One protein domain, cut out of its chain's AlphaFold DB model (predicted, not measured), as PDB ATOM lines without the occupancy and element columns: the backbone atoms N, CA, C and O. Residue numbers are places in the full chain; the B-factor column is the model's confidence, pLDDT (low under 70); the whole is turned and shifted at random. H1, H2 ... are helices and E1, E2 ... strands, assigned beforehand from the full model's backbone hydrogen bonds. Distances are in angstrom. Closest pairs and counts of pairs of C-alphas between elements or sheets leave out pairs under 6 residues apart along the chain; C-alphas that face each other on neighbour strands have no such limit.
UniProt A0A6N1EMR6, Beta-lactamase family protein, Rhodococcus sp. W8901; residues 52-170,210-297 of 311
ATOM      1  N   TRP A  52     259.409 258.375 112.538       82.12
ATOM      2  CA  TRP A  52     260.293 259.540 112.597       82.12
ATOM      3  C   TRP A  52     259.787 260.574 113.607       82.12
ATOM      4  O   TRP A  52     260.551 261.022 114.468       82.12
ATOM      5  N   GLU A  53     258.491 260.894 113.560       86.75
ATOM      6  CA  GLU A  53     257.837 261.752 114.554       86.75
ATOM      7  C   GLU A  53     258.029 261.182 115.957       86.75
ATOM      8  O   GLU A  53     258.514 261.886 116.840       86.75
ATOM      9  N   LEU A  54     257.744 259.890 116.147       88.25
ATOM     10  CA  LEU A  54     257.890 259.244 117.448       88.25
ATOM     11  C   LEU A  54     259.322 259.351 117.986       88.25
ATOM     12  O   LEU A  54     259.507 259.692 119.150       88.25
ATOM     13  N   GLN A  55     260.340 259.097 117.159       89.69
ATOM     14  CA  GLN A  55     261.738 259.230 117.583       89.69
ATOM     15  C   GLN A  55     262.088 260.664 117.986       89.69
ATOM     16  O   GLN A  55     262.801 260.869 118.967       89.69
ATOM     17  N   THR A  56     261.580 261.648 117.250       90.56
ATOM     18  CA  THR A  56     261.814 263.070 117.526       90.56
ATOM     19  C   THR A  56     261.135 263.496 118.824       90.56
ATOM     20  O   THR A  56     261.772 264.091 119.693       90.56
ATOM     21  N   VAL A  57     259.883 263.084 119.027       92.50
ATOM     22  CA  VAL A  57     259.150 263.276 120.283       92.50
ATOM     23  C   VAL A  57     259.877 262.614 121.451       92.50
ATOM     24  O   VAL A  57     260.013 263.235 122.499       92.50
ATOM     25  N   MET A  58     260.386 261.389 121.292       91.75
ATOM     26  CA  MET A  58     261.135 260.707 122.352       91.75
ATOM     27  C   MET A  58     262.418 261.453 122.734       91.75
ATOM     28  O   MET A  58     262.723 261.543 123.922       91.75
ATOM     29  N   ARG A  59     263.153 262.018 121.764       90.06
ATOM     30  CA  ARG A  59     264.338 262.851 122.044       90.06
ATOM     31  C   ARG A  59     263.968 264.125 122.804       90.06
ATOM     32  O   ARG A  59     264.589 264.417 123.821       90.06
ATOM     33  N   ALA A  60     262.942 264.842 122.343       89.50
ATOM     34  CA  ALA A  60     262.450 266.049 123.010       89.50
ATOM     35  C   ALA A  60     261.955 265.745 124.435       89.50
ATOM     36  O   ALA A  60     262.251 266.478 125.376       89.50
ATOM     37  N   ALA A  61     261.263 264.618 124.615       90.44
ATOM     38  CA  ALA A  61     260.777 264.177 125.913       90.44
ATOM     39  C   ALA A  61     261.892 263.815 126.886       90.44
ATOM     40  O   ALA A  61     261.804 264.200 128.048       90.44
ATOM     41  N   ALA A  62     262.937 263.124 126.428       86.94
ATOM     42  CA  ALA A  62     264.104 262.824 127.254       86.94
ATOM     43  C   ALA A  62     264.765 264.116 127.761       86.94
ATOM     44  O   ALA A  62     265.041 264.239 128.951       86.94
ATOM     45  N   ALA A  63     264.915 265.128 126.897       81.06
ATOM     46  CA  ALA A  63     265.495 266.415 127.285       81.06
ATOM     47  C   ALA A  63     264.729 267.096 128.436       81.06
ATOM     48  O   ALA A  63     265.352 267.675 129.321       81.06
ATOM     49  N   VAL A  64     263.395 266.993 128.454       83.50
ATOM     50  CA  VAL A  64     262.532 267.593 129.486       83.50
ATOM     51  C   VAL A  64     262.432 266.713 130.733       83.50
ATOM     52  O   VAL A  64     262.665 267.179 131.849       83.50
ATOM     53  N   VAL A  65     262.083 265.438 130.570       84.06
ATOM     54  CA  VAL A  65     261.719 264.549 131.683       84.06
ATOM     55  C   VAL A  65     262.942 264.038 132.446       84.06
ATOM     56  O   VAL A  65     262.885 263.916 133.670       84.06
ATOM     57  N   ASP A  66     264.066 263.793 131.769       76.75
ATOM     58  CA  ASP A  66     265.259 263.247 132.430       76.75
ATOM     59  C   ASP A  66     266.034 264.316 133.220       76.75
ATOM     60  O   ASP A  66     266.846 263.982 134.088       76.75
ATOM     61  N   HIS A  67     265.773 265.601 132.955       69.44
ATOM     62  CA  HIS A  67     266.562 266.706 133.500       69.44
ATOM     63  C   HIS A  67     265.757 267.743 134.291       69.44
ATOM     64  O   HIS A  67     266.305 268.339 135.218       69.44
ATOM     65  N   SER A  68     264.477 267.949 133.968       74.00
ATOM     66  CA  SER A  68     263.788 269.200 134.330       74.00
ATOM     67  C   SER A  68     262.370 269.011 134.889       74.00
ATOM     68  O   SER A  68     261.895 269.861 135.642       74.00
ATOM     69  N   ALA A  69     261.689 267.902 134.580       84.25
ATOM     70  CA  ALA A  69     260.262 267.726 134.867       84.25
ATOM     71  C   ALA A  69     259.891 266.277 135.255       84.25
ATOM     72  O   ALA A  69     260.269 265.350 134.547       84.25
ATOM     73  N   PRO A  70     259.096 266.012 136.317       88.69
ATOM     74  CA  PRO A  70     258.480 264.698 136.553       88.69
ATOM     75  C   PRO A  70     257.744 264.077 135.368       88.69
ATOM     76  O   PRO A  70     257.698 262.850 135.260       88.69
ATOM     77  N   GLY A  71     257.088 264.901 134.558       91.69
ATOM     78  CA  GLY A  71     256.184 264.439 133.523       91.69
ATOM     79  C   GLY A  71     255.804 265.551 132.564       91.69
ATOM     80  O   GLY A  71     255.911 266.736 132.884       91.69
ATOM     81  N   MET A  72     255.382 265.139 131.375       93.56
ATOM     82  CA  MET A  72     255.167 266.021 130.238       93.56
ATOM     83  C   MET A  72     254.084 265.466 129.307       93.56
ATOM     84  O   MET A  72     253.947 264.251 129.143       93.56
ATOM     85  N   SER A  73     253.348 266.369 128.671       95.50
ATOM     86  CA  SER A  73     252.429 266.115 127.568       95.50
ATOM     87  C   SER A  73     252.858 266.923 126.342       95.50
ATOM     88  O   SER A  73     253.252 268.080 126.467       95.50
ATOM     89  N   ILE A  74     252.773 266.325 125.156       95.56
ATOM     90  CA  ILE A  74     253.016 266.993 123.874       95.56
ATOM     91  C   ILE A  74     251.778 266.807 123.006       95.56
ATOM     92  O   ILE A  74     251.302 265.682 122.855       95.56
ATOM     93  N   ALA A  75     251.294 267.884 122.395       94.25
ATOM     94  CA  ALA A  75     250.297 267.845 121.333       94.25
ATOM     95  C   ALA A  75     250.896 268.422 120.049       94.25
ATOM     96  O   ALA A  75     251.497 269.495 120.079       94.25
ATOM     97  N   ILE A  76     250.720 267.730 118.926       92.81
ATOM     98  CA  ILE A  76     251.134 268.210 117.607       92.81
ATOM     99  C   ILE A  76     249.919 268.204 116.687       92.81
ATOM    100  O   ILE A  76     249.245 267.186 116.548       92.81
ATOM    101  N   VAL A  77     249.633 269.349 116.075       91.38
ATOM    102  CA  VAL A  77     248.501 269.566 115.169       91.38
ATOM    103  C   VAL A  77     249.034 269.805 113.769       91.38
ATOM    104  O   VAL A  77     249.946 270.613 113.582       91.38
ATOM    105  N   LYS A  78     248.492 269.095 112.780       87.94
ATOM    106  CA  LYS A  78     248.954 269.144 111.386       87.94
ATOM    107  C   LYS A  78     247.768 269.033 110.430       87.94
ATOM    108  O   LYS A  78     246.772 268.421 110.810       87.94
ATOM    109  N   PRO A  79     247.841 269.563 109.199       86.19
ATOM    110  CA  PRO A  79     246.789 269.349 108.206       86.19
ATOM    111  C   PRO A  79     246.605 267.862 107.883       86.19
ATOM    112  O   PRO A  79     247.592 267.131 107.779       86.19
ATOM    113  N   ASP A  80     245.361 267.425 107.687       84.38
ATOM    114  CA  ASP A  80     245.063 266.076 107.201       84.38
ATOM    115  C   ASP A  80     245.381 265.989 105.689       84.38
ATOM    116  O   ASP A  80     244.759 266.696 104.886       84.38
ATOM    117  N   PRO A  81     246.331 265.134 105.257       78.00
ATOM    118  CA  PRO A  81     246.681 264.998 103.841       78.00
ATOM    119  C   PRO A  81     245.560 264.374 102.995       78.00
ATOM    120  O   PRO A  81     245.574 264.491 101.769       78.00
ATOM    121  N   HIS A  82     244.600 263.701 103.626       81.69
ATOM    122  CA  HIS A  82     243.469 263.046 102.977       81.69
ATOM    123  C   HIS A  82     242.177 263.867 103.061       81.69
ATOM    124  O   HIS A  82     241.254 263.602 102.290       81.69
ATOM    125  N   GLN A  83     242.117 264.871 103.941       83.00
ATOM    126  CA  GLN A  83     240.937 265.712 104.155       83.00
ATOM    127  C   GLN A  83     241.320 267.202 104.206       83.00
ATOM    128  O   GLN A  83     241.570 267.758 105.275       83.00
ATOM    129  N   PRO A  84     241.369 267.889 103.045       82.25
ATOM    130  CA  PRO A  84     241.722 269.303 102.990       82.25
ATOM    131  C   PRO A  84     240.825 270.166 103.884       82.25
ATOM    132  O   PRO A  84     239.602 270.136 103.764       82.25
ATOM    133  N   GLY A  85     241.446 270.977 104.739       82.44
ATOM    134  CA  GLY A  85     240.744 271.834 105.700       82.44
ATOM    135  C   GLY A  85     240.513 271.188 107.067       82.44
ATOM    136  O   GLY A  85     240.123 271.897 107.993       82.44
ATOM    137  N   GLU A  86     240.801 269.894 107.221       87.06
ATOM    138  CA  GLU A  86     240.845 269.230 108.523       87.06
ATOM    139  C   GLU A  86     242.275 269.158 109.069       87.06
ATOM    140  O   GLU A  86     243.266 269.301 108.344       87.06
ATOM    141  N   SER A  87     242.378 268.943 110.380       87.00
ATOM    142  CA  SER A  87     243.645 268.747 111.077       87.00
ATOM    143  C   SER A  87     243.633 267.448 111.868       87.00
ATOM    144  O   SER A  87     242.628 267.076 112.471       87.00
ATOM    145  N   ILE A  88     244.790 266.799 111.914       86.19
ATOM    146  CA  ILE A  88     245.074 265.653 112.767       86.19
ATOM    147  C   ILE A  88     245.860 266.152 113.978       86.19
ATOM    148  O   ILE A  88     246.845 266.879 113.826       86.19
ATOM    149  N   THR A  89     245.448 265.717 115.169       89.56
ATOM    150  CA  THR A  89     246.173 265.961 116.419       89.56
ATOM    151  C   THR A  89     246.764 264.657 116.940       89.56
ATOM    152  O   THR A  89     246.023 263.721 117.250       89.56
ATOM    153  N   THR A  90     248.087 264.595 117.080       90.25
ATOM    154  CA  THR A  90     248.786 263.528 117.808       90.25
ATOM    155  C   THR A  90     249.140 264.010 119.209       90.25
ATOM    156  O   THR A  90     249.531 265.159 119.408       90.25
ATOM    157  N   THR A  91     248.975 263.137 120.205       93.00
ATOM    158  CA  THR A  91     249.291 263.451 121.604       93.00
ATOM    159  C   THR A  91     250.207 262.404 122.209       93.00
ATOM    160  O   THR A  91     249.965 261.206 122.037       93.00
ATOM    161  N   TYR A  92     251.194 262.850 122.976       94.31
ATOM    162  CA  TYR A  92     252.193 262.009 123.620       94.31
ATOM    163  C   TYR A  92     252.308 262.356 125.099       94.31
ATOM    164  O   TYR A  92     252.252 263.525 125.469       94.31
ATOM    165  N   TYR A  93     252.498 261.340 125.938       94.81
ATOM    166  CA  TYR A  93     252.489 261.482 127.392       94.81
ATOM    167  C   TYR A  93     253.689 260.762 127.998       94.81
ATOM    168  O   TYR A  93     253.938 259.594 127.690       94.81
ATOM    169  N   PHE A  94     254.416 261.449 128.875       94.38
ATOM    170  CA  PHE A  94     255.659 260.964 129.462       94.38
ATOM    171  C   PHE A  94     255.699 261.221 130.966       94.38
ATOM    172  O   PHE A  94     255.187 262.224 131.458       94.38
ATOM    173  N   GLY A  95     256.354 260.317 131.693       93.38
ATOM    174  CA  GLY A  95     256.612 260.479 133.121       93.38
ATOM    175  C   GLY A  95     255.357 260.455 134.001       93.38
ATOM    176  O   GLY A  95     254.374 259.757 133.723       93.38
ATOM    177  N   LEU A  96     255.429 261.180 135.114       92.31
ATOM    178  CA  LEU A  96     254.435 261.199 136.179       92.31
ATOM    179  C   LEU A  96     253.770 262.572 136.287       92.31
ATOM    180  O   LEU A  96     254.441 263.594 136.361       92.31
ATOM    181  N   ALA A  97     252.441 262.580 136.352       90.94
ATOM    182  CA  ALA A  97     251.671 263.756 136.737       90.94
ATOM    183  C   ALA A  97     251.784 264.012 138.249       90.94
ATOM    184  O   ALA A  97     251.818 265.159 138.680       90.94
ATOM    185  N   ASP A  98     251.893 262.934 139.031       88.94
ATOM    186  CA  ASP A  98     251.973 262.947 140.489       88.94
ATOM    187  C   ASP A  98     253.081 261.988 140.942       88.94
ATOM    188  O   ASP A  98     252.997 260.772 140.727       88.94
ATOM    189  N   LYS A  99     254.141 262.536 141.548       87.44
ATOM    190  CA  LYS A  99     255.286 261.749 142.032       87.44
ATOM    191  C   LYS A  99     254.931 260.904 143.255       87.44
ATOM    192  O   LYS A  99     255.436 259.790 143.376       87.44
ATOM    193  N   GLU A 100     254.096 261.427 144.148       88.62
ATOM    194  CA  GLU A 100     253.772 260.798 145.431       88.62
ATOM    195  C   GLU A 100     252.885 259.576 145.208       88.62
ATOM    196  O   GLU A 100     253.209 258.472 145.651       88.62
ATOM    197  N   ASN A 101     251.822 259.752 144.424       92.12
ATOM    198  CA  ASN A 101     250.871 258.688 144.101       92.12
ATOM    199  C   ASN A 101     251.278 257.873 142.866       92.12
ATOM    200  O   ASN A 101     250.600 256.917 142.492       92.12
ATOM    201  N   LYS A 102     252.406 258.225 142.232       92.56
ATOM    202  CA  LYS A 102     252.942 257.578 141.021       92.56
ATOM    203  C   LYS A 102     251.932 257.553 139.869       92.56
ATOM    204  O   LYS A 102     251.914 256.609 139.072       92.56
ATOM    205  N   HIS A 103     251.096 258.585 139.759       94.00
ATOM    206  CA  HIS A 103     250.163 258.704 138.644       94.00
ATOM    207  C   HIS A 103     250.904 259.148 137.391       94.00
ATOM    208  O   HIS A 103     251.632 260.140 137.400       94.00
ATOM    209  N   LYS A 104     250.707 258.409 136.300       95.44
ATOM    210  CA  LYS A 104     251.290 258.731 134.996       95.44
ATOM    211  C   LYS A 104     250.567 259.906 134.353       95.44
ATOM    212  O   LYS A 104     249.364 260.072 134.552       95.44
ATOM    213  N   VAL A 105     251.294 260.672 133.547       95.44
ATOM    214  CA  VAL A 105     250.661 261.620 132.624       95.44
ATOM    215  C   VAL A 105     249.813 260.845 131.610       95.44
ATOM    216  O   VAL A 105     250.209 259.777 131.141       95.44
ATOM    217  N   GLY A 106     248.645 261.381 131.274       94.25
ATOM    218  CA  GLY A 106     247.740 260.830 130.274       94.25
ATOM    219  C   GLY A 106     246.805 261.891 129.681       94.25
ATOM    220  O   GLY A 106     246.901 263.068 130.024       94.25
ATOM    221  N   PRO A 107     245.848 261.483 128.830       92.69
ATOM    222  CA  PRO A 107     244.996 262.397 128.058       92.69
ATOM    223  C   PRO A 107     244.051 263.266 128.892       92.69
ATOM    224  O   PRO A 107     243.461 264.201 128.369       92.69
ATOM    225  N   GLN A 108     243.862 262.933 130.167       93.31
ATOM    226  CA  GLN A 108     243.019 263.685 131.101       93.31
ATOM    227  C   GLN A 108     243.847 264.403 132.175       93.31
ATOM    228  O   GLN A 108     243.282 264.979 133.103       93.31
ATOM    229  N   THR A 109     245.181 264.346 132.091       93.00
ATOM    230  CA  THR A 109     246.051 265.090 133.003       93.00
ATOM    231  C   THR A 109     245.883 266.580 132.747       93.00
ATOM    232  O   THR A 109     246.017 267.044 131.617       93.00
ATOM    233  N   GLN A 110     245.597 267.321 133.812       91.50
ATOM    234  CA  GLN A 110     245.507 268.773 133.778       91.50
ATOM    235  C   GLN A 110     246.865 269.369 134.138       91.50
ATOM    236  O   GLN A 110     247.539 268.878 135.044       91.50
ATOM    237  N   PHE A 111     247.237 270.417 133.413       90.44
ATOM    238  CA  PHE A 111     248.442 271.208 133.630       90.44
ATOM    239  C   PHE A 111     248.026 272.658 133.850       90.44
ATOM    240  O   PHE A 111     247.052 273.124 133.251       90.44
ATOM    241  N   GLU A 112     248.775 273.382 134.674       88.12
ATOM    242  CA  GLU A 112     248.643 274.832 134.719       88.12
ATOM    243  C   GLU A 112     249.319 275.429 133.484       88.12
ATOM    244  O   GLU A 112     250.518 275.284 133.277       88.12
ATOM    245  N   ILE A 113     248.547 276.116 132.646       87.50
ATOM    246  CA  ILE A 113     249.054 276.713 131.397       87.50
ATOM    247  C   ILE A 113     249.538 278.163 131.584       87.50
ATOM    248  O   ILE A 113     249.987 278.814 130.644       87.50
ATOM    249  N   ALA A 114     249.419 278.700 132.802       85.44
ATOM    250  CA  ALA A 114     249.906 280.022 133.182       85.44
ATOM    251  C   ALA A 114     249.565 281.129 132.154       85.44
ATOM    252  O   ALA A 114     248.395 281.335 131.817       85.44
ATOM    253  N   SER A 115     250.575 281.854 131.655       86.94
ATOM    254  CA  SER A 115     250.420 282.974 130.716       86.94
ATOM    255  C   SER A 115     249.812 282.604 129.361       86.94
ATOM    256  O   SER A 115     249.333 283.513 128.682       86.94
ATOM    257  N   GLU A 116     249.721 281.325 128.992       87.81
ATOM    258  CA  GLU A 116     248.937 280.901 127.824       87.81
ATOM    259  C   GLU A 116     247.463 281.311 127.967       87.81
ATOM    260  O   GLU A 116     246.806 281.639 126.981       87.81
ATOM    261  N   THR A 117     246.951 281.430 129.200       88.81
ATOM    262  CA  THR A 117     245.595 281.931 129.503       88.81
ATOM    263  C   THR A 117     245.315 283.301 128.873       88.81
ATOM    264  O   THR A 117     244.185 283.578 128.464       88.81
ATOM    265  N   LYS A 118     246.337 284.160 128.726       87.81
ATOM    266  CA  LYS A 118     246.198 285.492 128.108       87.81
ATOM    267  C   LYS A 118     245.694 285.397 126.665       87.81
ATOM    268  O   LYS A 118     244.907 286.241 126.240       87.81
ATOM    269  N   THR A 119     246.084 284.350 125.933       87.56
ATOM    270  CA  THR A 119     245.657 284.133 124.541       87.56
ATOM    271  C   THR A 119     244.150 283.879 124.446       87.56
ATOM    272  O   THR A 119     243.475 284.463 123.596       87.56
ATOM    273  N   PHE A 120     243.594 283.096 125.373       89.88
ATOM    274  CA  PHE A 120     242.158 282.825 125.458       89.88
ATOM    275  C   PHE A 120     241.373 284.081 125.840       89.88
ATOM    276  O   PHE A 120     240.354 284.382 125.216       89.88
ATOM    277  N   THR A 121     241.863 284.856 126.809       90.75
ATOM    278  CA  THR A 121     241.253 286.139 127.189       90.75
ATOM    279  C   THR A 121     241.244 287.126 126.020       90.75
ATOM    280  O   THR A 121     240.210 287.731 125.731       90.75
ATOM    281  N   GLY A 122     242.353 287.230 125.282       90.31
ATOM    282  CA  GLY A 122     242.437 288.045 124.069       90.31
ATOM    283  C   GLY A 122     241.458 287.590 122.982       90.31
ATOM    284  O   GLY A 122     240.761 288.416 122.395       90.31
ATOM    285  N   ALA A 123     241.317 286.278 122.760       90.56
ATOM    286  CA  ALA A 123     240.350 285.730 121.807       90.56
ATOM    287  C   ALA A 123     238.892 286.030 122.203       90.56
ATOM    288  O   ALA A 123     238.051 286.309 121.342       90.56
ATOM    289  N   LEU A 124     238.576 286.017 123.501       93.81
ATOM    290  CA  LEU A 124     237.261 286.424 124.001       93.81
ATOM    291  C   LEU A 124     236.994 287.912 123.742       93.81
ATOM    292  O   LEU A 124     235.890 288.242 123.299       93.81
ATOM    293  N   LEU A 125     237.980 288.791 123.945       93.38
ATOM    294  CA  LEU A 125     237.851 290.206 123.582       93.38
ATOM    295  C   LEU A 125     237.661 290.374 122.069       93.38
ATOM    296  O   LEU A 125     236.714 291.036 121.649       93.38
ATOM    297  N   ALA A 126     238.477 289.712 121.246       92.56
ATOM    298  CA  ALA A 126     238.347 289.751 119.789       92.56
ATOM    299  C   ALA A 126     236.945 289.317 119.328       92.56
ATOM    300  O   ALA A 126     236.342 289.943 118.458       92.56
ATOM    301  N   LYS A 127     236.367 288.290 119.963       95.50
ATOM    302  CA  LYS A 127     234.986 287.855 119.708       95.50
ATOM    303  C   LYS A 127     233.949 288.914 120.091       95.50
ATOM    304  O   LYS A 127     232.916 289.001 119.427       95.50
ATOM    305  N   ARG A 128     234.173 289.687 121.159       96.50
ATOM    306  CA  ARG A 128     233.294 290.810 121.531       96.50
ATOM    307  C   ARG A 128     233.390 291.945 120.518       96.50
ATOM    308  O   ARG A 128     232.343 292.405 120.071       96.50
ATOM    309  N   ILE A 129     234.603 292.304 120.100       96.81
ATOM    310  CA  ILE A 129     234.846 293.322 119.068       96.81
ATOM    311  C   ILE A 129     234.173 292.926 117.754       96.81
ATOM    312  O   ILE A 129     233.397 293.693 117.196       96.81
ATOM    313  N   TYR A 130     234.353 291.680 117.311       96.88
ATOM    314  CA  TYR A 130     233.699 291.156 116.108       96.88
ATOM    315  C   TYR A 130     232.163 291.261 116.154       96.88
ATOM    316  O   TYR A 130     231.506 291.382 115.124       96.88
ATOM    317  N   ARG A 131     231.571 291.209 117.351       97.94
ATOM    318  CA  ARG A 131     230.123 291.349 117.565       97.94
ATOM    319  C   ARG A 131     229.666 292.803 117.735       97.94
ATOM    320  O   ARG A 131     228.482 293.004 117.984       97.94
ATOM    321  N   GLY A 132     230.568 293.781 117.645       97.38
ATOM    322  CA  GLY A 132     230.279 295.194 117.909       97.38
ATOM    323  C   GLY A 132     229.949 295.481 119.375       97.38
ATOM    324  O   GLY A 132     229.164 296.377 119.660       97.38
ATOM    325  N   LEU A 133     230.469 294.670 120.306       97.69
ATOM    326  CA  LEU A 133     230.224 294.794 121.753       97.69
ATOM    327  C   LEU A 133     231.400 295.417 122.521       97.69
ATOM    328  O   LEU A 133     231.360 295.410 123.755       97.69
ATOM    329  N   ALA A 134     232.460 295.795 121.803       97.06
ATOM    330  CA  ALA A 134     233.633 296.507 122.293       97.06
ATOM    331  C   ALA A 134     234.484 297.025 121.127       97.06
ATOM    332  O   ALA A 134     234.434 296.456 120.035       97.06
ATOM    333  N   GLU A 135     235.315 298.022 121.389       97.81
ATOM    334  CA  GLU A 135     236.374 298.514 120.508       97.81
ATOM    335  C   GLU A 135     237.712 298.549 121.265       97.81
ATOM    336  O   GLU A 135     237.750 298.567 122.495       97.81
ATOM    337  N   LEU A 136     238.840 298.496 120.547       95.38
ATOM    338  CA  LEU A 136     240.159 298.530 121.197       95.38
ATOM    339  C   LEU A 136     240.429 299.879 121.871       95.38
ATOM    340  O   LEU A 136     241.098 299.904 122.897       95.38
ATOM    341  N   ASP A 137     239.887 300.962 121.322       96.50
ATOM    342  CA  ASP A 137     240.076 302.312 121.850       96.50
ATOM    343  C   ASP A 137     239.101 302.645 122.989       96.50
ATOM    344  O   ASP A 137     239.186 303.727 123.574       96.50
ATOM    345  N   ASP A 138     238.198 301.722 123.344       97.38
ATOM    346  CA  ASP A 138     237.297 301.945 124.465       97.38
ATOM    347  C   ASP A 138     238.090 302.053 125.779       97.38
ATOM    348  O   ASP A 138     238.935 301.187 126.067       97.38
ATOM    349  N   PRO A 139     237.792 303.050 126.631       97.31
ATOM    350  CA  PRO A 139     238.317 303.107 127.985       97.31
ATOM    351  C   PRO A 139     237.956 301.844 128.777       97.31
ATOM    352  O   PRO A 139     236.795 301.448 128.864       97.31
ATOM    353  N   ALA A 140     238.938 301.234 129.442       95.31
ATOM    354  CA  ALA A 140     238.713 300.064 130.294       95.31
ATOM    355  C   ALA A 140     237.708 300.352 131.427       95.31
ATOM    356  O   ALA A 140     236.944 299.468 131.821       95.31
ATOM    357  N   GLN A 141     237.668 301.605 131.892       96.75
ATOM    358  CA  GLN A 141     236.726 302.103 132.896       96.75
ATOM    359  C   GLN A 141     235.254 301.871 132.513       96.75
ATOM    360  O   GLN A 141     234.425 301.658 133.397       96.75
ATOM    361  N   ASP A 142     234.919 301.862 131.220       96.94
ATOM    362  CA  ASP A 142     233.536 301.685 130.759       96.94
ATOM    363  C   ASP A 142     233.013 300.263 131.026       96.94
ATOM    364  O   ASP A 142     231.802 300.051 131.140       96.94
ATOM    365  N   TYR A 143     233.919 299.296 131.197       95.12
ATOM    366  CA  TYR A 143     233.612 297.869 131.326       95.12
ATOM    367  C   TYR A 143     233.605 297.349 132.765       95.12
ATOM    368  O   TYR A 143     233.083 296.258 133.003       95.12
ATOM    369  N   GLU A 144     234.144 298.100 133.724       94.12
ATOM    370  CA  GLU A 144     234.107 297.754 135.146       94.12
ATOM    371  C   GLU A 144     233.937 299.024 135.984       94.12
ATOM    372  O   GLU A 144     234.857 299.818 136.140       94.12
ATOM    373  N   GLN A 145     232.730 299.206 136.520       94.50
ATOM    374  CA  GLN A 145     232.326 300.421 137.236       94.50
ATOM    375  C   GLN A 145     232.562 300.325 138.752       94.50
ATOM    376  O   GLN A 145     232.372 301.305 139.465       94.50
ATOM    377  N   ASN A 146     232.946 299.148 139.263       95.38
ATOM    378  CA  ASN A 146     233.199 298.944 140.695       95.38
ATOM    379  C   ASN A 146     234.632 299.298 141.119       95.38
ATOM    380  O   ASN A 146     234.965 299.140 142.289       95.38
ATOM    381  N   VAL A 147     235.474 299.736 140.182       95.44
ATOM    382  CA  VAL A 147     236.861 300.137 140.428       95.44
ATOM    383  C   VAL A 147     237.184 301.372 139.608       95.44
ATOM    384  O   VAL A 147     236.715 301.509 138.474       95.44
ATOM    385  N   THR A 148     238.007 302.255 140.158       95.62
ATOM    386  CA  THR A 148     238.577 303.369 139.399       95.62
ATOM    387  C   THR A 148     239.893 302.938 138.762       95.62
ATOM    388  O   THR A 148     240.856 302.618 139.457       95.62
ATOM    389  N   PHE A 149     239.962 302.942 137.432       94.81
ATOM    390  CA  PHE A 149     241.220 302.697 136.730       94.81
ATOM    391  C   PHE A 149     242.161 303.899 136.892       94.81
ATOM    392  O   PHE A 149     241.720 305.049 136.774       94.81
ATOM    393  N   PRO A 150     243.465 303.669 137.126       93.62
ATOM    394  CA  PRO A 150     244.417 304.757 137.248       93.62
ATOM    395  C   PRO A 150     244.599 305.465 135.901       93.62
ATOM    396  O   PRO A 150     244.502 304.864 134.828       93.62
ATOM    397  N   THR A 151     244.903 306.757 135.968       94.12
ATOM    398  CA  THR A 151     245.242 307.590 134.810       94.12
ATOM    399  C   THR A 151     246.581 308.276 135.061       94.12
ATOM    400  O   THR A 151     246.963 308.513 136.208       94.12
ATOM    401  N   MET A 152     247.313 308.590 133.995       92.94
ATOM    402  CA  MET A 152     248.574 309.330 134.071       92.94
ATOM    403  C   MET A 152     248.638 310.309 132.904       92.94
ATOM    404  O   MET A 152     248.286 309.957 131.780       92.94
ATOM    405  N   ASP A 153     249.021 311.555 133.185       91.12
ATOM    406  CA  ASP A 153     249.110 312.642 132.199       91.12
ATOM    407  C   ASP A 153     247.826 312.850 131.371       91.12
ATOM    408  O   ASP A 153     247.863 313.177 130.187       91.12
ATOM    409  N   GLY A 154     246.663 312.632 131.996       89.06
ATOM    410  CA  GLY A 154     245.353 312.742 131.344       89.06
ATOM    411  C   GLY A 154     245.002 311.581 130.406       89.06
ATOM    412  O   GLY A 154     243.953 311.625 129.769       89.06
ATOM    413  N   SER A 155     245.841 310.546 130.332       93.25
ATOM    414  CA  SER A 155     245.602 309.353 129.519       93.25
ATOM    415  C   SER A 155     244.897 308.270 130.337       93.25
ATOM    416  O   SER A 155     245.318 307.948 131.452       93.25
ATOM    417  N   ALA A 156     243.827 307.711 129.772       95.06
ATOM    418  CA  ALA A 156     243.110 306.563 130.314       95.06
ATOM    419  C   ALA A 156     243.627 305.259 129.697       95.06
ATOM    420  O   ALA A 156     244.105 305.249 128.566       95.06
ATOM    421  N   ILE A 157     243.508 304.158 130.438       94.94
ATOM    422  CA  ILE A 157     243.811 302.820 129.926       94.94
ATOM    423  C   ILE A 157     242.676 302.379 129.000       94.94
ATOM    424  O   ILE A 157     241.518 302.359 129.421       94.94
ATOM    425  N   THR A 158     243.003 301.974 127.776       95.75
ATOM    426  CA  THR A 158     242.045 301.371 126.835       95.75
ATOM    427  C   THR A 158     242.059 299.840 126.891       95.75
ATOM    428  O   THR A 158     242.982 299.219 127.432       95.75
ATOM    429  N   LEU A 159     241.052 299.187 126.303       94.62
ATOM    430  CA  LEU A 159     241.066 297.729 126.128       94.62
ATOM    431  C   LEU A 159     242.253 297.265 125.272       94.62
ATOM    432  O   LEU A 159     242.851 296.226 125.560       94.62
ATOM    433  N   GLY A 160     242.618 298.045 124.253       92.19
ATOM    434  CA  GLY A 160     243.787 297.838 123.404       92.19
ATOM    435  C   GLY A 160     245.084 297.897 124.196       92.19
ATOM    436  O   GLY A 160     245.940 297.024 124.034       92.19
ATOM    437  N   ASP A 161     245.205 298.854 125.114       91.88
ATOM    438  CA  ASP A 161     246.363 298.949 126.001       91.88
ATOM    439  C   ASP A 161     246.505 297.717 126.897       91.88
ATOM    440  O   ASP A 161     247.614 297.214 127.076       91.88
ATOM    441  N   LEU A 162     245.399 297.185 127.426       91.06
ATOM    442  CA  LEU A 162     245.427 295.980 128.260       91.06
ATOM    443  C   LEU A 162     245.901 294.751 127.476       91.06
ATOM    444  O   LEU A 162     246.815 294.058 127.919       91.06
ATOM    445  N   VAL A 163     245.320 294.479 126.303       88.81
ATOM    446  CA  VAL A 163     245.657 293.262 125.533       88.81
ATOM    447  C   VAL A 163     246.985 293.344 124.788       88.81
ATOM    448  O   VAL A 163     247.509 292.312 124.370       88.81
ATOM    449  N   THR A 164     247.547 294.544 124.638       85.75
ATOM    450  CA  THR A 164     248.875 294.757 124.037       85.75
ATOM    451  C   THR A 164     249.957 295.100 125.059       85.75
ATOM    452  O   THR A 164     251.087 295.381 124.662       85.75
ATOM    453  N   HIS A 165     249.642 295.046 126.360       87.69
ATOM    454  CA  HIS A 165     250.572 295.363 127.453       87.69
ATOM    455  C   HIS A 165     251.198 296.762 127.337       87.69
ATOM    456  O   HIS A 165     252.399 296.975 127.551       87.69
ATOM    457  N   ARG A 166     250.348 297.725 126.982       90.06
ATOM    458  CA  ARG A 166     250.661 299.151 126.871       90.06
ATOM    459  C   ARG A 166     249.949 300.003 127.920       90.06
ATOM    460  O   ARG A 166     250.019 301.220 127.871       90.06
ATOM    461  N   SER A 167     249.270 299.389 128.885       90.62
ATOM    462  CA  SER A 167     248.500 300.108 129.911       90.62
ATOM    463  C   SER A 167     249.356 300.928 130.874       90.62
ATOM    464  O   SER A 167     248.817 301.790 131.558       90.62
ATOM    465  N   GLY A 168     250.664 300.660 130.946       89.75
ATOM    466  CA  GLY A 168     251.559 301.262 131.935       89.75
ATOM    467  C   GLY A 168     251.472 300.628 133.331       89.75
ATOM    468  O   GLY A 168     252.193 301.068 134.230       89.75
ATOM    469  N   LEU A 169     250.621 299.608 133.510       89.12
ATOM    470  CA  LEU A 169     250.534 298.799 134.729       89.12
ATOM    471  C   LEU A 169     251.782 297.926 134.883       89.12
ATOM    472  O   LEU A 169     252.210 297.299 133.913       89.12
ATOM    473  N   THR A 170     252.301 297.834 136.108       85.31
ATOM    474  CA  THR A 170     253.399 296.922 136.451       85.31
ATOM    475  C   THR A 170     253.007 295.452 136.253       85.31
ATOM    476  O   THR A 170     251.826 295.110 136.284       85.31
ATOM    477  N   ALA A 210     253.511 302.594 136.256       88.12
ATOM    478  CA  ALA A 210     254.944 302.856 136.129       88.12
ATOM    479  C   ALA A 210     255.281 303.732 134.909       88.12
ATOM    480  O   ALA A 210     256.338 304.354 134.883       88.12
ATOM    481  N   ASN A 211     254.387 303.812 133.917       89.50
ATOM    482  CA  ASN A 211     254.491 304.698 132.756       89.50
ATOM    483  C   ASN A 211     253.084 305.156 132.312       89.50
ATOM    484  O   ASN A 211     252.097 304.520 132.696       89.50
ATOM    485  N   PRO A 212     252.963 306.197 131.467       89.44
ATOM    486  CA  PRO A 212     251.673 306.598 130.911       89.44
ATOM    487  C   PRO A 212     251.032 305.490 130.052       89.44
ATOM    488  O   PRO A 212     251.762 304.789 129.339       89.44
ATOM    489  N   PRO A 213     249.694 305.336 130.052       90.31
ATOM    490  CA  PRO A 213     249.000 304.459 129.109       90.31
ATOM    491  C   PRO A 213     249.401 304.731 127.651       90.31
ATOM    492  O   PRO A 213     249.678 305.863 127.258       90.31
ATOM    493  N   GLY A 214     249.487 303.671 126.855       85.12
ATOM    494  CA  GLY A 214     250.064 303.659 125.514       85.12
ATOM    495  C   GLY A 214     251.566 303.336 125.467       85.12
ATOM    496  O   GLY A 214     252.088 303.092 124.372       85.12
ATOM    497  N   SER A 215     252.267 303.281 126.602       81.75
ATOM    498  CA  SER A 215     253.690 302.918 126.672       81.75
ATOM    499  C   SER A 215     253.898 301.409 126.837       81.75
ATOM    500  O   SER A 215     253.289 300.765 127.686       81.75
ATOM    501  N   THR A 216     254.775 300.817 126.028       71.00
ATOM    502  CA  THR A 216     255.094 299.385 126.123       71.00
ATOM    503  C   THR A 216     255.845 299.094 127.420       71.00
ATOM    504  O   THR A 216     256.906 299.678 127.640       71.00
ATOM    505  N   GLN A 217     255.341 298.173 128.245       62.59
ATOM    506  CA  GLN A 217     256.078 297.710 129.427       62.59
ATOM    507  C   GLN A 217     256.620 296.287 129.298       62.59
ATOM    508  O   GLN A 217     257.771 296.101 129.659       62.59
ATOM    509  N   MET A 218     255.900 295.325 128.704       55.62
ATOM    510  CA  MET A 218     256.425 293.983 128.370       55.62
ATOM    511  C   MET A 218     255.514 293.273 127.356       55.62
ATOM    512  O   MET A 218     254.307 293.238 127.539       55.62
ATOM    513  N   GLY A 219     256.056 292.665 126.297       53.62
ATOM    514  CA  GLY A 219     255.252 291.946 125.297       53.62
ATOM    515  C   GLY A 219     254.941 290.505 125.712       53.62
ATOM    516  O   GLY A 219     255.803 289.642 125.573       53.62
ATOM    517  N   MET A 220     253.713 290.243 126.171       56.66
ATOM    518  CA  MET A 220     253.268 288.926 126.670       56.66
ATOM    519  C   MET A 220     252.143 288.296 125.830       56.66
ATOM    520  O   MET A 220     251.551 287.296 126.232       56.66
ATOM    521  N   ALA A 221     251.816 288.886 124.679       68.06
ATOM    522  CA  ALA A 221     250.940 288.278 123.684       68.06
ATOM    523  C   ALA A 221     251.725 287.270 122.823       68.06
ATOM    524  O   ALA A 221     252.900 287.002 123.069       68.06
ATOM    525  N   TRP A 222     251.082 286.709 121.796       82.12
ATOM    526  CA  TRP A 222     251.793 285.946 120.774       82.12
ATOM    527  C   TRP A 222     252.926 286.780 120.182       82.12
ATOM    528  O   TRP A 222     252.714 287.882 119.667       82.12
ATOM    529  N   GLN A 223     254.127 286.229 120.225       84.56
ATOM    530  CA  GLN A 223     255.278 286.796 119.549       84.56
ATOM    531  C   GLN A 223     255.314 286.223 118.136       84.56
ATOM    532  O   GLN A 223     255.378 285.003 117.969       84.56
ATOM    533  N   LEU A 224     255.252 287.078 117.113       86.69
ATOM    534  CA  LEU A 224     255.425 286.635 115.736       86.69
ATOM    535  C   LEU A 224     256.887 286.746 115.334       86.69
ATOM    536  O   LEU A 224     257.552 287.760 115.543       86.69
ATOM    537  N   TYR A 225     257.373 285.701 114.695       87.50
ATOM    538  CA  TYR A 225     258.718 285.619 114.174       87.50
ATOM    539  C   TYR A 225     258.650 285.398 112.662       87.50
ATOM    540  O   TYR A 225     257.801 284.637 112.187       87.50
ATOM    541  N   PRO A 226     259.527 286.042 111.874       88.62
ATOM    542  CA  PRO A 226     259.704 285.700 110.472       88.62
ATOM    543  C   PRO A 226     260.250 284.274 110.349       88.62
ATOM    544  O   PRO A 226     260.691 283.676 111.329       88.62
ATOM    545  N   ALA A 227     260.262 283.742 109.126       85.50
ATOM    546  CA  ALA A 227     260.966 282.496 108.847       85.50
ATOM    547  C   ALA A 227     262.444 282.610 109.265       85.50
ATOM    548  O   ALA A 227     263.099 283.632 109.035       85.50
ATOM    549  N   GLN A 228     262.974 281.552 109.870       82.44
ATOM    550  CA  GLN A 228     264.355 281.478 110.351       82.44
ATOM    551  C   GLN A 228     265.001 280.170 109.892       82.44
ATOM    552  O   GLN A 228     264.336 279.244 109.430       82.44
ATOM    553  N   LYS A 229     266.325 280.060 110.031       77.31
ATOM    554  CA  LYS A 229     267.030 278.812 109.719       77.31
ATOM    555  C   LYS A 229     266.445 277.660 110.555       77.31
ATOM    556  O   LYS A 229     266.512 277.694 111.779       77.31
ATOM    557  N   GLY A 230     265.895 276.650 109.878       78.38
ATOM    558  CA  GLY A 230     265.235 275.491 110.495       78.38
ATOM    559  C   GLY A 230     263.708 275.592 110.600       78.38
ATOM    560  O   GLY A 230     263.070 274.571 110.795       78.38
ATOM    561  N   ILE A 231     263.106 276.774 110.415       83.56
ATOM    562  CA  ILE A 231     261.646 276.960 110.364       83.56
ATOM    563  C   ILE A 231     261.322 277.847 109.160       83.56
ATOM    564  O   ILE A 231     261.476 279.067 109.197       83.56
ATOM    565  N   ALA A 232     260.882 277.228 108.066       82.25
ATOM    566  CA  ALA A 232     260.732 277.899 106.773       82.25
ATOM    567  C   ALA A 232     259.531 278.861 106.674       82.25
ATOM    568  O   ALA A 232     259.370 279.545 105.665       82.25
ATOM    569  N   TYR A 233     258.694 278.925 107.706       85.88
ATOM    570  CA  TYR A 233     257.478 279.727 107.743       85.88
ATOM    571  C   TYR A 233     257.550 280.739 108.891       85.88
ATOM    572  O   TYR A 233     258.120 280.422 109.937       85.88
ATOM    573  N   PRO A 234     256.948 281.933 108.743       91.00
ATOM    574  CA  PRO A 234     256.672 282.789 109.886       91.00
ATOM    575  C   PRO A 234     255.842 282.032 110.922       91.00
ATOM    576  O   PRO A 234     254.884 281.338 110.564       91.00
ATOM    577  N   TYR A 235     256.206 282.176 112.189       91.06
ATOM    578  CA  TYR A 235     255.611 281.424 113.285       91.06
ATOM    579  C   TYR A 235     255.177 282.339 114.422       91.06
ATOM    580  O   TYR A 235     255.749 283.407 114.631       91.06
ATOM    581  N   ALA A 236     254.153 281.912 115.152       92.19
ATOM    582  CA  ALA A 236     253.750 282.518 116.410       92.19
ATOM    583  C   ALA A 236     254.283 281.666 117.562       92.19
ATOM    584  O   ALA A 236     254.230 280.439 117.486       92.19
ATOM    585  N   PHE A 237     254.770 282.305 118.616       91.44
ATOM    586  CA  PHE A 237     255.232 281.649 119.832       91.44
ATOM    587  C   PHE A 237     254.571 282.273 121.060       91.44
ATOM    588  O   PHE A 237     254.399 283.497 121.134       91.44
ATOM    589  N   LYS A 238     254.199 281.417 122.006       89.44
ATOM    590  CA  LYS A 238     253.772 281.789 123.344       89.44
ATOM    591  C   LYS A 238     254.240 280.727 124.331       89.44
ATOM    592  O   LYS A 238     254.332 279.554 123.997       89.44
ATOM    593  N   ASP A 239     254.539 281.174 125.532       88.94
ATOM    594  CA  ASP A 239     254.935 280.367 126.671       88.94
ATOM    595  C   ASP A 239     254.099 280.692 127.917       88.94
ATOM    596  O   ASP A 239     253.355 281.680 127.999       88.94
ATOM    597  N   GLY A 240     254.240 279.869 128.941       86.25
ATOM    598  CA  GLY A 240     253.656 280.127 130.242       86.25
ATOM    599  C   GLY A 240     254.375 279.352 131.325       86.25
ATOM    600  O   GLY A 240     254.591 278.154 131.186       86.25
ATOM    601  N   ALA A 241     254.685 280.034 132.424       82.06
ATOM    602  CA  ALA A 241     255.265 279.431 133.610       82.06
ATOM    603  C   ALA A 241     254.444 279.790 134.852       82.06
ATOM    604  O   ALA A 241     254.046 280.944 135.033       82.06
ATOM    605  N   SER A 242     254.200 278.797 135.700       76.69
ATOM    606  CA  SER A 242     253.677 278.956 137.057       76.69
ATOM    607  C   SER A 242     254.565 278.198 138.046       76.69
ATOM    608  O   SER A 242     255.610 277.640 137.688       76.69
ATOM    609  N   ASN A 243     254.178 278.185 139.321       73.69
ATOM    610  CA  ASN A 243     254.903 277.424 140.324       73.69
ATOM    611  C   ASN A 243     254.720 275.916 140.090       73.69
ATOM    612  O   ASN A 243     253.738 275.313 140.509       73.69
ATOM    613  N   GLY A 244     255.698 275.293 139.434       77.56
ATOM    614  CA  GLY A 244     255.705 273.850 139.209       77.56
ATOM    615  C   GLY A 244     255.039 273.393 137.912       77.56
ATOM    616  O   GLY A 244     254.878 272.184 137.737       77.56
ATOM    617  N   SER A 245     254.711 274.302 136.989       83.75
ATOM    618  CA  SER A 245     254.296 273.940 135.632       83.75
ATOM    619  C   SER A 245     254.806 274.922 134.584       83.75
ATOM    620  O   SER A 245     255.004 276.109 134.854       83.75
ATOM    621  N   THR A 246     255.055 274.403 133.383       88.12
ATOM    622  CA  THR A 246     255.584 275.158 132.248       88.12
ATOM    623  C   THR A 246     254.910 274.713 130.960       88.12
ATOM    624  O   THR A 246     254.505 273.558 130.805       88.12
ATOM    625  N   SER A 247     254.771 275.645 130.030       90.94
ATOM    626  CA  SER A 247     254.071 275.452 128.769       90.94
ATOM    627  C   SER A 247     254.724 276.270 127.667       90.94
ATOM    628  O   SER A 247     255.181 277.383 127.919       90.94
ATOM    629  N   ALA A 248     254.757 275.712 126.462       92.56
ATOM    630  CA  ALA A 248     255.238 276.391 125.270       92.56
ATOM    631  C   ALA A 248     254.431 275.953 124.052       92.56
ATOM    632  O   ALA A 248     254.269 274.753 123.802       92.56
ATOM    633  N   THR A 249     253.979 276.922 123.267       94.19
ATOM    634  CA  THR A 249     253.206 276.721 122.048       94.19
ATOM    635  C   THR A 249     253.834 277.455 120.868       94.19
ATOM    636  O   THR A 249     254.047 278.666 120.902       94.19
ATOM    637  N   TYR A 250     254.068 276.720 119.781       94.12
ATOM    638  CA  TYR A 250     254.495 277.253 118.489       94.12
ATOM    639  C   TYR A 250     253.431 276.962 117.434       94.12
ATOM    640  O   TYR A 250     252.977 275.826 117.305       94.12
ATOM    641  N   LEU A 251     253.065 277.971 116.645       93.56
ATOM    642  CA  LEU A 251     252.086 277.856 115.564       93.56
ATOM    643  C   LEU A 251     252.682 278.320 114.233       93.56
ATOM    644  O   LEU A 251     253.351 279.351 114.169       93.56
ATOM    645  N   LEU A 252     252.348 277.616 113.152       91.50
ATOM    646  CA  LEU A 252     252.498 278.037 111.757       91.50
ATOM    647  C   LEU A 252     251.114 278.255 111.148       91.50
ATOM    648  O   LEU A 252     250.582 277.350 110.497       91.50
ATOM    649  N   PRO A 253     250.514 279.446 111.309       87.25
ATOM    650  CA  PRO A 253     249.148 279.680 110.850       87.25
ATOM    651  C   PRO A 253     248.974 279.425 109.349       87.25
ATOM    652  O   PRO A 253     248.004 278.802 108.934       87.25
ATOM    653  N   SER A 254     249.951 279.844 108.536       85.88
ATOM    654  CA  SER A 254     249.919 279.669 107.076       85.88
ATOM    655  C   SER A 254     250.027 278.211 106.623       85.88
ATOM    656  O   SER A 254     249.624 277.895 105.506       85.88
ATOM    657  N   ALA A 255     250.547 277.332 107.481       84.94
ATOM    658  CA  ALA A 255     250.702 275.909 107.203       84.94
ATOM    659  C   ALA A 255     249.697 275.032 107.970       84.94
ATOM    660  O   ALA A 255     249.745 273.815 107.827       84.94
ATOM    661  N   GLY A 256     248.811 275.615 108.792       86.69
ATOM    662  CA  GLY A 256     247.862 274.862 109.620       86.69
ATOM    663  C   GLY A 256     248.537 273.893 110.600       86.69
ATOM    664  O   GLY A 256     248.006 272.815 110.856       86.69
ATOM    665  N   TRP A 257     249.728 274.245 111.090       90.06
ATOM    666  CA  TRP A 257     250.582 273.376 111.904       90.06
ATOM    667  C   TRP A 257     250.840 274.006 113.274       90.06
ATOM    668  O   TRP A 257     250.960 275.228 113.377       90.06
ATOM    669  N   GLY A 258     250.959 273.199 114.324       93.06
ATOM    670  CA  GLY A 258     251.337 273.679 115.651       93.06
ATOM    671  C   GLY A 258     251.861 272.583 116.569       93.06
ATOM    672  O   GLY A 258     251.543 271.409 116.394       93.06
ATOM    673  N   VAL A 259     252.636 272.979 117.573       95.00
ATOM    674  CA  VAL A 259     253.069 272.114 118.673       95.00
ATOM    675  C   VAL A 259     252.855 272.824 119.998       95.00
ATOM    676  O   VAL A 259     253.167 274.006 120.127       95.00
ATOM    677  N   THR A 260     252.353 272.083 120.978       95.56
ATOM    678  CA  THR A 260     252.264 272.508 122.372       95.56
ATOM    679  C   THR A 260     252.960 271.475 123.242       95.56
ATOM    680  O   THR A 260     252.696 270.276 123.124       95.56
ATOM    681  N   VAL A 261     253.823 271.938 124.138       94.88
ATOM    682  CA  VAL A 261     254.467 271.126 125.172       94.88
ATOM    683  C   VAL A 261     254.022 271.652 126.529       94.88
ATOM    684  O   VAL A 261     254.106 272.851 126.776       94.88
ATOM    685  N   LEU A 262     253.542 270.761 127.395       94.12
ATOM    686  CA  LEU A 262     253.137 271.050 128.772       94.12
ATOM    687  C   LEU A 262     253.936 270.151 129.712       94.12
ATOM    688  O   LEU A 262     253.994 268.942 129.490       94.12
ATOM    689  N   ALA A 263     254.522 270.701 130.767       91.69
ATOM    690  CA  ALA A 263     255.314 269.937 131.720       91.69
ATOM    691  C   ALA A 263     254.996 270.320 133.170       91.69
ATOM    692  O   ALA A 263     254.692 271.471 133.485       91.69
ATOM    693  N   ASN A 264     255.094 269.334 134.061       85.62
ATOM    694  CA  ASN A 264     255.101 269.551 135.506       85.62
ATOM    695  C   ASN A 264     256.560 269.649 135.942       85.62
ATOM    696  O   ASN A 264     257.325 268.729 135.679       85.62
ATOM    697  N   GLY A 265     256.962 270.719 136.614       70.19
ATOM    698  CA  GLY A 265     258.347 270.965 137.012       70.19
ATOM    699  C   GLY A 265     258.604 272.445 137.267       70.19
ATOM    700  O   GLY A 265     257.922 273.305 136.716       70.19
ATOM    701  N   LYS A 266     259.572 272.756 138.135       60.25
ATOM    702  CA  LYS A 266     259.983 274.147 138.347       60.25
ATOM    703  C   LYS A 266     260.705 274.647 137.102       60.25
ATOM    704  O   LYS A 266     261.610 273.977 136.611       60.25
ATOM    705  N   ASN A 267     260.367 275.856 136.668       54.81
ATOM    706  CA  ASN A 267     261.076 276.558 135.601       54.81
ATOM    707  C   ASN A 267     262.373 277.206 136.104       54.81
ATOM    708  O   ASN A 267     262.716 278.300 135.686       54.81
ATOM    709  N   VAL A 268     263.044 276.576 137.072       50.69
ATOM    710  CA  VAL A 268     264.108 277.208 137.845       50.69
ATOM    711  C   VAL A 268     265.231 276.201 138.068       50.69
ATOM    712  O   VAL A 268     265.019 275.148 138.679       50.69
ATOM    713  N   LEU A 269     266.410 276.502 137.532       52.44
ATOM    714  CA  LEU A 269     267.655 275.813 137.853       52.44
ATOM    715  C   LEU A 269     268.008 276.046 139.342       52.44
ATOM    716  O   LEU A 269     267.455 276.940 139.979       52.44
ATOM    717  N   PRO A 270     268.911 275.251 139.949       47.47
ATOM    718  CA  PRO A 270     269.296 275.412 141.359       47.47
ATOM    719  C   PRO A 270     269.857 276.796 141.751       47.47
ATOM    720  O   PRO A 270     270.073 277.034 142.936       47.47
ATOM    721  N   ASP A 271     270.130 277.668 140.780       51.19
ATOM    722  CA  ASP A 271     270.674 279.025 140.902       51.19
ATOM    723  C   ASP A 271     269.656 280.130 140.552       51.19
ATOM    724  O   ASP A 271     270.046 281.253 140.233       51.19
ATOM    725  N   ASP A 272     268.360 279.815 140.604       50.28
ATOM    726  CA  ASP A 272     267.257 280.731 140.303       50.28
ATOM    727  C   ASP A 272     267.170 281.207 138.835       50.28
ATOM    728  O   ASP A 272     266.383 282.100 138.519       50.28
ATOM    729  N   GLN A 273     267.919 280.594 137.906       47.09
ATOM    730  CA  GLN A 273     267.782 280.881 136.472       47.09
ATOM    731  C   GLN A 273     266.621 280.126 135.826       47.09
ATOM    732  O   GLN A 273     266.372 278.962 136.145       47.09
ATOM    733  N   GLU A 274     265.947 280.772 134.868       56.53
ATOM    734  CA  GLU A 274     264.918 280.120 134.060       56.53
ATOM    735  C   GLU A 274     265.473 278.870 133.372       56.53
ATOM    736  O   GLU A 274     266.558 278.882 132.790       56.53
ATOM    737  N   ASN A 275     264.716 277.778 133.439       62.84
ATOM    738  CA  ASN A 275     265.041 276.545 132.737       62.84
ATOM    739  C   ASN A 275     264.193 276.430 131.455       62.84
ATOM    740  O   ASN A 275     263.124 275.821 131.502       62.84
ATOM    741  N   PRO A 276     264.652 276.925 130.288       70.56
ATOM    742  CA  PRO A 276     263.851 276.985 129.063       70.56
ATOM    743  C   PRO A 276     263.667 275.612 128.392       70.56
ATOM    744  O   PRO A 276     263.456 275.529 127.186       70.56
ATOM    745  N   THR A 277     263.796 274.498 129.122       79.62
ATOM    746  CA  THR A 277     263.794 273.152 128.534       79.62
ATOM    747  C   THR A 277     262.475 272.840 127.815       79.62
ATOM    748  O   THR A 277     262.502 272.207 126.762       79.62
ATOM    749  N   THR A 278     261.332 273.315 128.322       86.94
ATOM    750  CA  THR A 278     260.024 273.154 127.655       86.94
ATOM    751  C   THR A 278     259.971 273.918 126.331       86.94
ATOM    752  O   THR A 278     259.587 273.350 125.306       86.94
ATOM    753  N   ASP A 279     260.435 275.166 126.320       88.12
ATOM    754  CA  ASP A 279     260.504 276.012 125.126       88.12
ATOM    755  C   ASP A 279     261.459 275.434 124.085       88.12
ATOM    756  O   ASP A 279     261.132 275.387 122.900       88.12
ATOM    757  N   LEU A 280     262.628 274.959 124.524       86.88
ATOM    758  CA  LEU A 280     263.622 274.313 123.671       86.88
ATOM    759  C   LEU A 280     263.084 273.013 123.075       86.88
ATOM    760  O   LEU A 280     263.291 272.767 121.888       86.88
ATOM    761  N   ALA A 281     262.364 272.206 123.854       90.50
ATOM    762  CA  ALA A 281     261.721 270.998 123.351       90.50
ATOM    763  C   ALA A 281     260.657 271.327 122.296       90.50
ATOM    764  O   ALA A 281     260.636 270.706 121.233       90.50
ATOM    765  N   ALA A 282     259.811 272.329 122.547       92.19
ATOM    766  CA  ALA A 282     258.810 272.784 121.587       92.19
ATOM    767  C   ALA A 282     259.456 273.354 120.310       92.19
ATOM    768  O   ALA A 282     259.029 273.026 119.202       92.19
ATOM    769  N   LEU A 283     260.518 274.150 120.450       89.69
ATOM    770  CA  LEU A 283     261.271 274.718 119.336       89.69
ATOM    771  C   LEU A 283     261.968 273.641 118.497       89.69
ATOM    772  O   LEU A 283     261.994 273.748 117.272       89.69
ATOM    773  N   GLU A 284     262.532 272.611 119.123       88.75
ATOM    774  CA  GLU A 284     263.194 271.527 118.395       88.75
ATOM    775  C   GLU A 284     262.178 270.665 117.649       88.75
ATOM    776  O   GLU A 284     262.353 270.402 116.461       88.75
ATOM    777  N   LEU A 285     261.050 270.329 118.287       91.50
ATOM    778  CA  LEU A 285     259.928 269.675 117.606       91.50
ATOM    779  C   LEU A 285     259.463 270.492 116.402       91.50
ATOM    780  O   LEU A 285     259.250 269.945 115.324       91.50
ATOM    781  N   MET A 286     259.344 271.807 116.569       90.00
ATOM    782  CA  MET A 286     259.006 272.729 115.496       90.00
ATOM    783  C   MET A 286     260.052 272.715 114.369       90.00
ATOM    784  O   MET A 286     259.683 272.646 113.204       90.00
ATOM    785  N   ARG A 287     261.352 272.732 114.672       86.94
ATOM    786  CA  ARG A 287     262.425 272.703 113.658       86.94
ATOM    787  C   ARG A 287     262.509 271.385 112.900       86.94
ATOM    788  O   ARG A 287     262.729 271.386 111.692       86.94
ATOM    789  N   GLU A 288     262.367 270.270 113.604       86.31
ATOM    790  CA  GLU A 288     262.531 268.938 113.026       86.31
ATOM    791  C   GLU A 288     261.275 268.454 112.288       86.31
ATOM    792  O   GLU A 288     261.381 267.703 111.315       86.31
ATOM    793  N   LEU A 289     260.084 268.868 112.738       86.25
ATOM    794  CA  LEU A 289     258.801 268.353 112.248       86.25
ATOM    795  C   LEU A 289     257.969 269.379 111.469       86.25
ATOM    796  O   LEU A 289     256.922 269.000 110.937       86.25
ATOM    797  N   ALA A 290     258.365 270.652 111.383       82.56
ATOM    798  CA  ALA A 290     257.669 271.601 110.517       82.56
ATOM    799  C   ALA A 290     257.799 271.202 109.035       82.56
ATOM    800  O   ALA A 290     258.799 270.604 108.621       82.56
ATOM    801  N   PRO A 291     256.802 271.539 108.200       76.25
ATOM    802  CA  PRO A 291     256.928 271.371 106.760       76.25
ATOM    803  C   PRO A 291     258.112 272.183 106.224       76.25
ATOM    804  O   PRO A 291     258.373 273.310 106.655       76.25
ATOM    805  N   ALA A 292     258.805 271.629 105.232       72.75
ATOM    806  CA  ALA A 292     259.772 272.404 104.470       72.75
ATOM    807  C   ALA A 292     259.039 273.436 103.602       72.75
ATOM    808  O   ALA A 292     258.075 273.116 102.912       72.75
ATOM    809  N   GLY A 293     259.522 274.673 103.633       65.06
ATOM    810  CA  GLY A 293     259.052 275.779 102.804       65.06
ATOM    811  C   GLY A 293     260.210 276.386 102.006       65.06
ATOM    812  O   GLY A 293     261.369 276.026 102.240       65.06
ATOM    813  N   PRO A 294     259.935 277.298 101.059       56.31
ATOM    814  CA  PRO A 294     260.993 278.035 100.380       56.31
ATOM    815  C   PRO A 294     261.813 278.794 101.430       56.31
ATOM    816  O   PRO A 294     261.268 279.601 102.179       56.31
ATOM    817  N   LEU A 295     263.118 278.513 101.518       46.38
ATOM    818  CA  LEU A 295     264.020 279.275 102.379       46.38
ATOM    819  C   LEU A 295     263.945 280.741 101.941       46.38
ATOM    820  O   LEU A 295     264.272 281.054 100.798       46.38
ATOM    821  N   ALA A 296     263.483 281.629 102.821       44.72
ATOM    822  CA  ALA A 296     263.478 283.054 102.527       44.72
ATOM    823  C   ALA A 296     264.929 283.522 102.318       44.72
ATOM    824  O   ALA A 296     265.743 283.469 103.243       44.72
ATOM    825  N   GLU A 297     265.273 283.954 101.101       35.97
ATOM    826  CA  GLU A 297     266.532 284.657 100.860       35.97
ATOM    827  C   GLU A 297     266.493 285.994 101.614       35.97
ATOM    828  O   GLU A 297     265.667 286.857 101.327       35.97
TER     829      GLU A 297
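AT A GLANCE: This is residues 52 to 170 and 210 to 297 of the 311 residues of the protein "Beta-lactamase family protein" of Rhodococcus sp. W8901 (UniProt A0A6N1EMR6). What shape do these coordinates draw? A twisted sheet of six strands has H1 and H5 side by side over one face, while on the other face H2 begins over E4 and leads away to a small lobe of loops with H3 and H4. What is it made of? The printed part has 207 residues, with five named helices and six named strands in the order H1 E1 E2 H2 H3 H4 E3 E4 E5 E6 H5; the class is mixed, with under half of the residues in named elements. The sheet runs E2 E1 E6 E5 E4 E3, all antiparallel. How spread out is it? It is only just compact, close to loose, with a radius of gyration of the C-alphas of 19.7 A and spans of 57 by 45 by 33 A.

IN THESE COORDINATES: Where do the elements up to the cut lie? H1, residues 52 to 65, is 19.8 A long and begins at C-alpha 52 (260.293, 259.540, 112.597). E1 is residues 71 to 79, 27.4 A; E2 is residues 87 to 98, 31.1 A, and bends by 76 degrees at residue 95. H2 is residues 114 to 130, 26.0 A; H3 is residues 140 to 143 and H4 residues 159 to 163. And after it? E3 is residues 223 to 225, E4 235 to 242, 24.0 A, E5 245 to 252 and E6 257 to 264, each 24.3 A. H5, residues 277 to 289, is 17.7 A long and ends at C-alpha 289 (258.801, 268.353, 112.248).

HOW THE PARTS SIT: How are the strands joined? E1 and E2 form a hairpin, with N 74 and O 92 2.9 A apart, and E1 pairs with E6 through N 75 and O 260, 2.9 A. E3 E4 E5 E6 are a meander, each strand the antiparallel neighbour of the one before: N 225 and O 235 are 2.8 A apart, N 240 and O 247 2.8 A, N 250 and O 259 2.9 A. Where are the helices? In three layers, helices on both faces of the sheet, H1 and H5 are on one face and touch, closest at the C-alphas of Ala 60 and Ala 281, 5.0 A, at a shallow tilt of 10 degrees, opposite ways. H2 is on the opposite face, over E4, and only just stands up from the sheet, its line rising 41 degrees; the closest C-alphas, of Ser 115 and Gly 240, are 4.3 A apart. H4 is close to but not clearly touching H2, at the C-alphas of Gly 122 and Val 163, 6.3 A, and H3, at those of Ala 140 and Leu 159, 5.3 A. Do the helix backbones close? Every O i to N i+4 pair is within hydrogen-bond range in H1, H4 and H5, and 10 of 13 in H2; H3 is too short for such a pair.

THE WHOLE: How far does it reach? The two C-alphas farthest apart, of Trp 52 and Gly 154, are 58.4 A apart. Where is it cut? Residues 171 to 209 are not printed, and C-alphas 170 and 210 are 6.1 A apart. Which links are long, and where is confidence low? The links E2 to H2, H3 to H4 and E6 to H5 are long; pLDDT is under 70 at residue 67 and residues 217 to 221, 266 to 275 and 293 to 297.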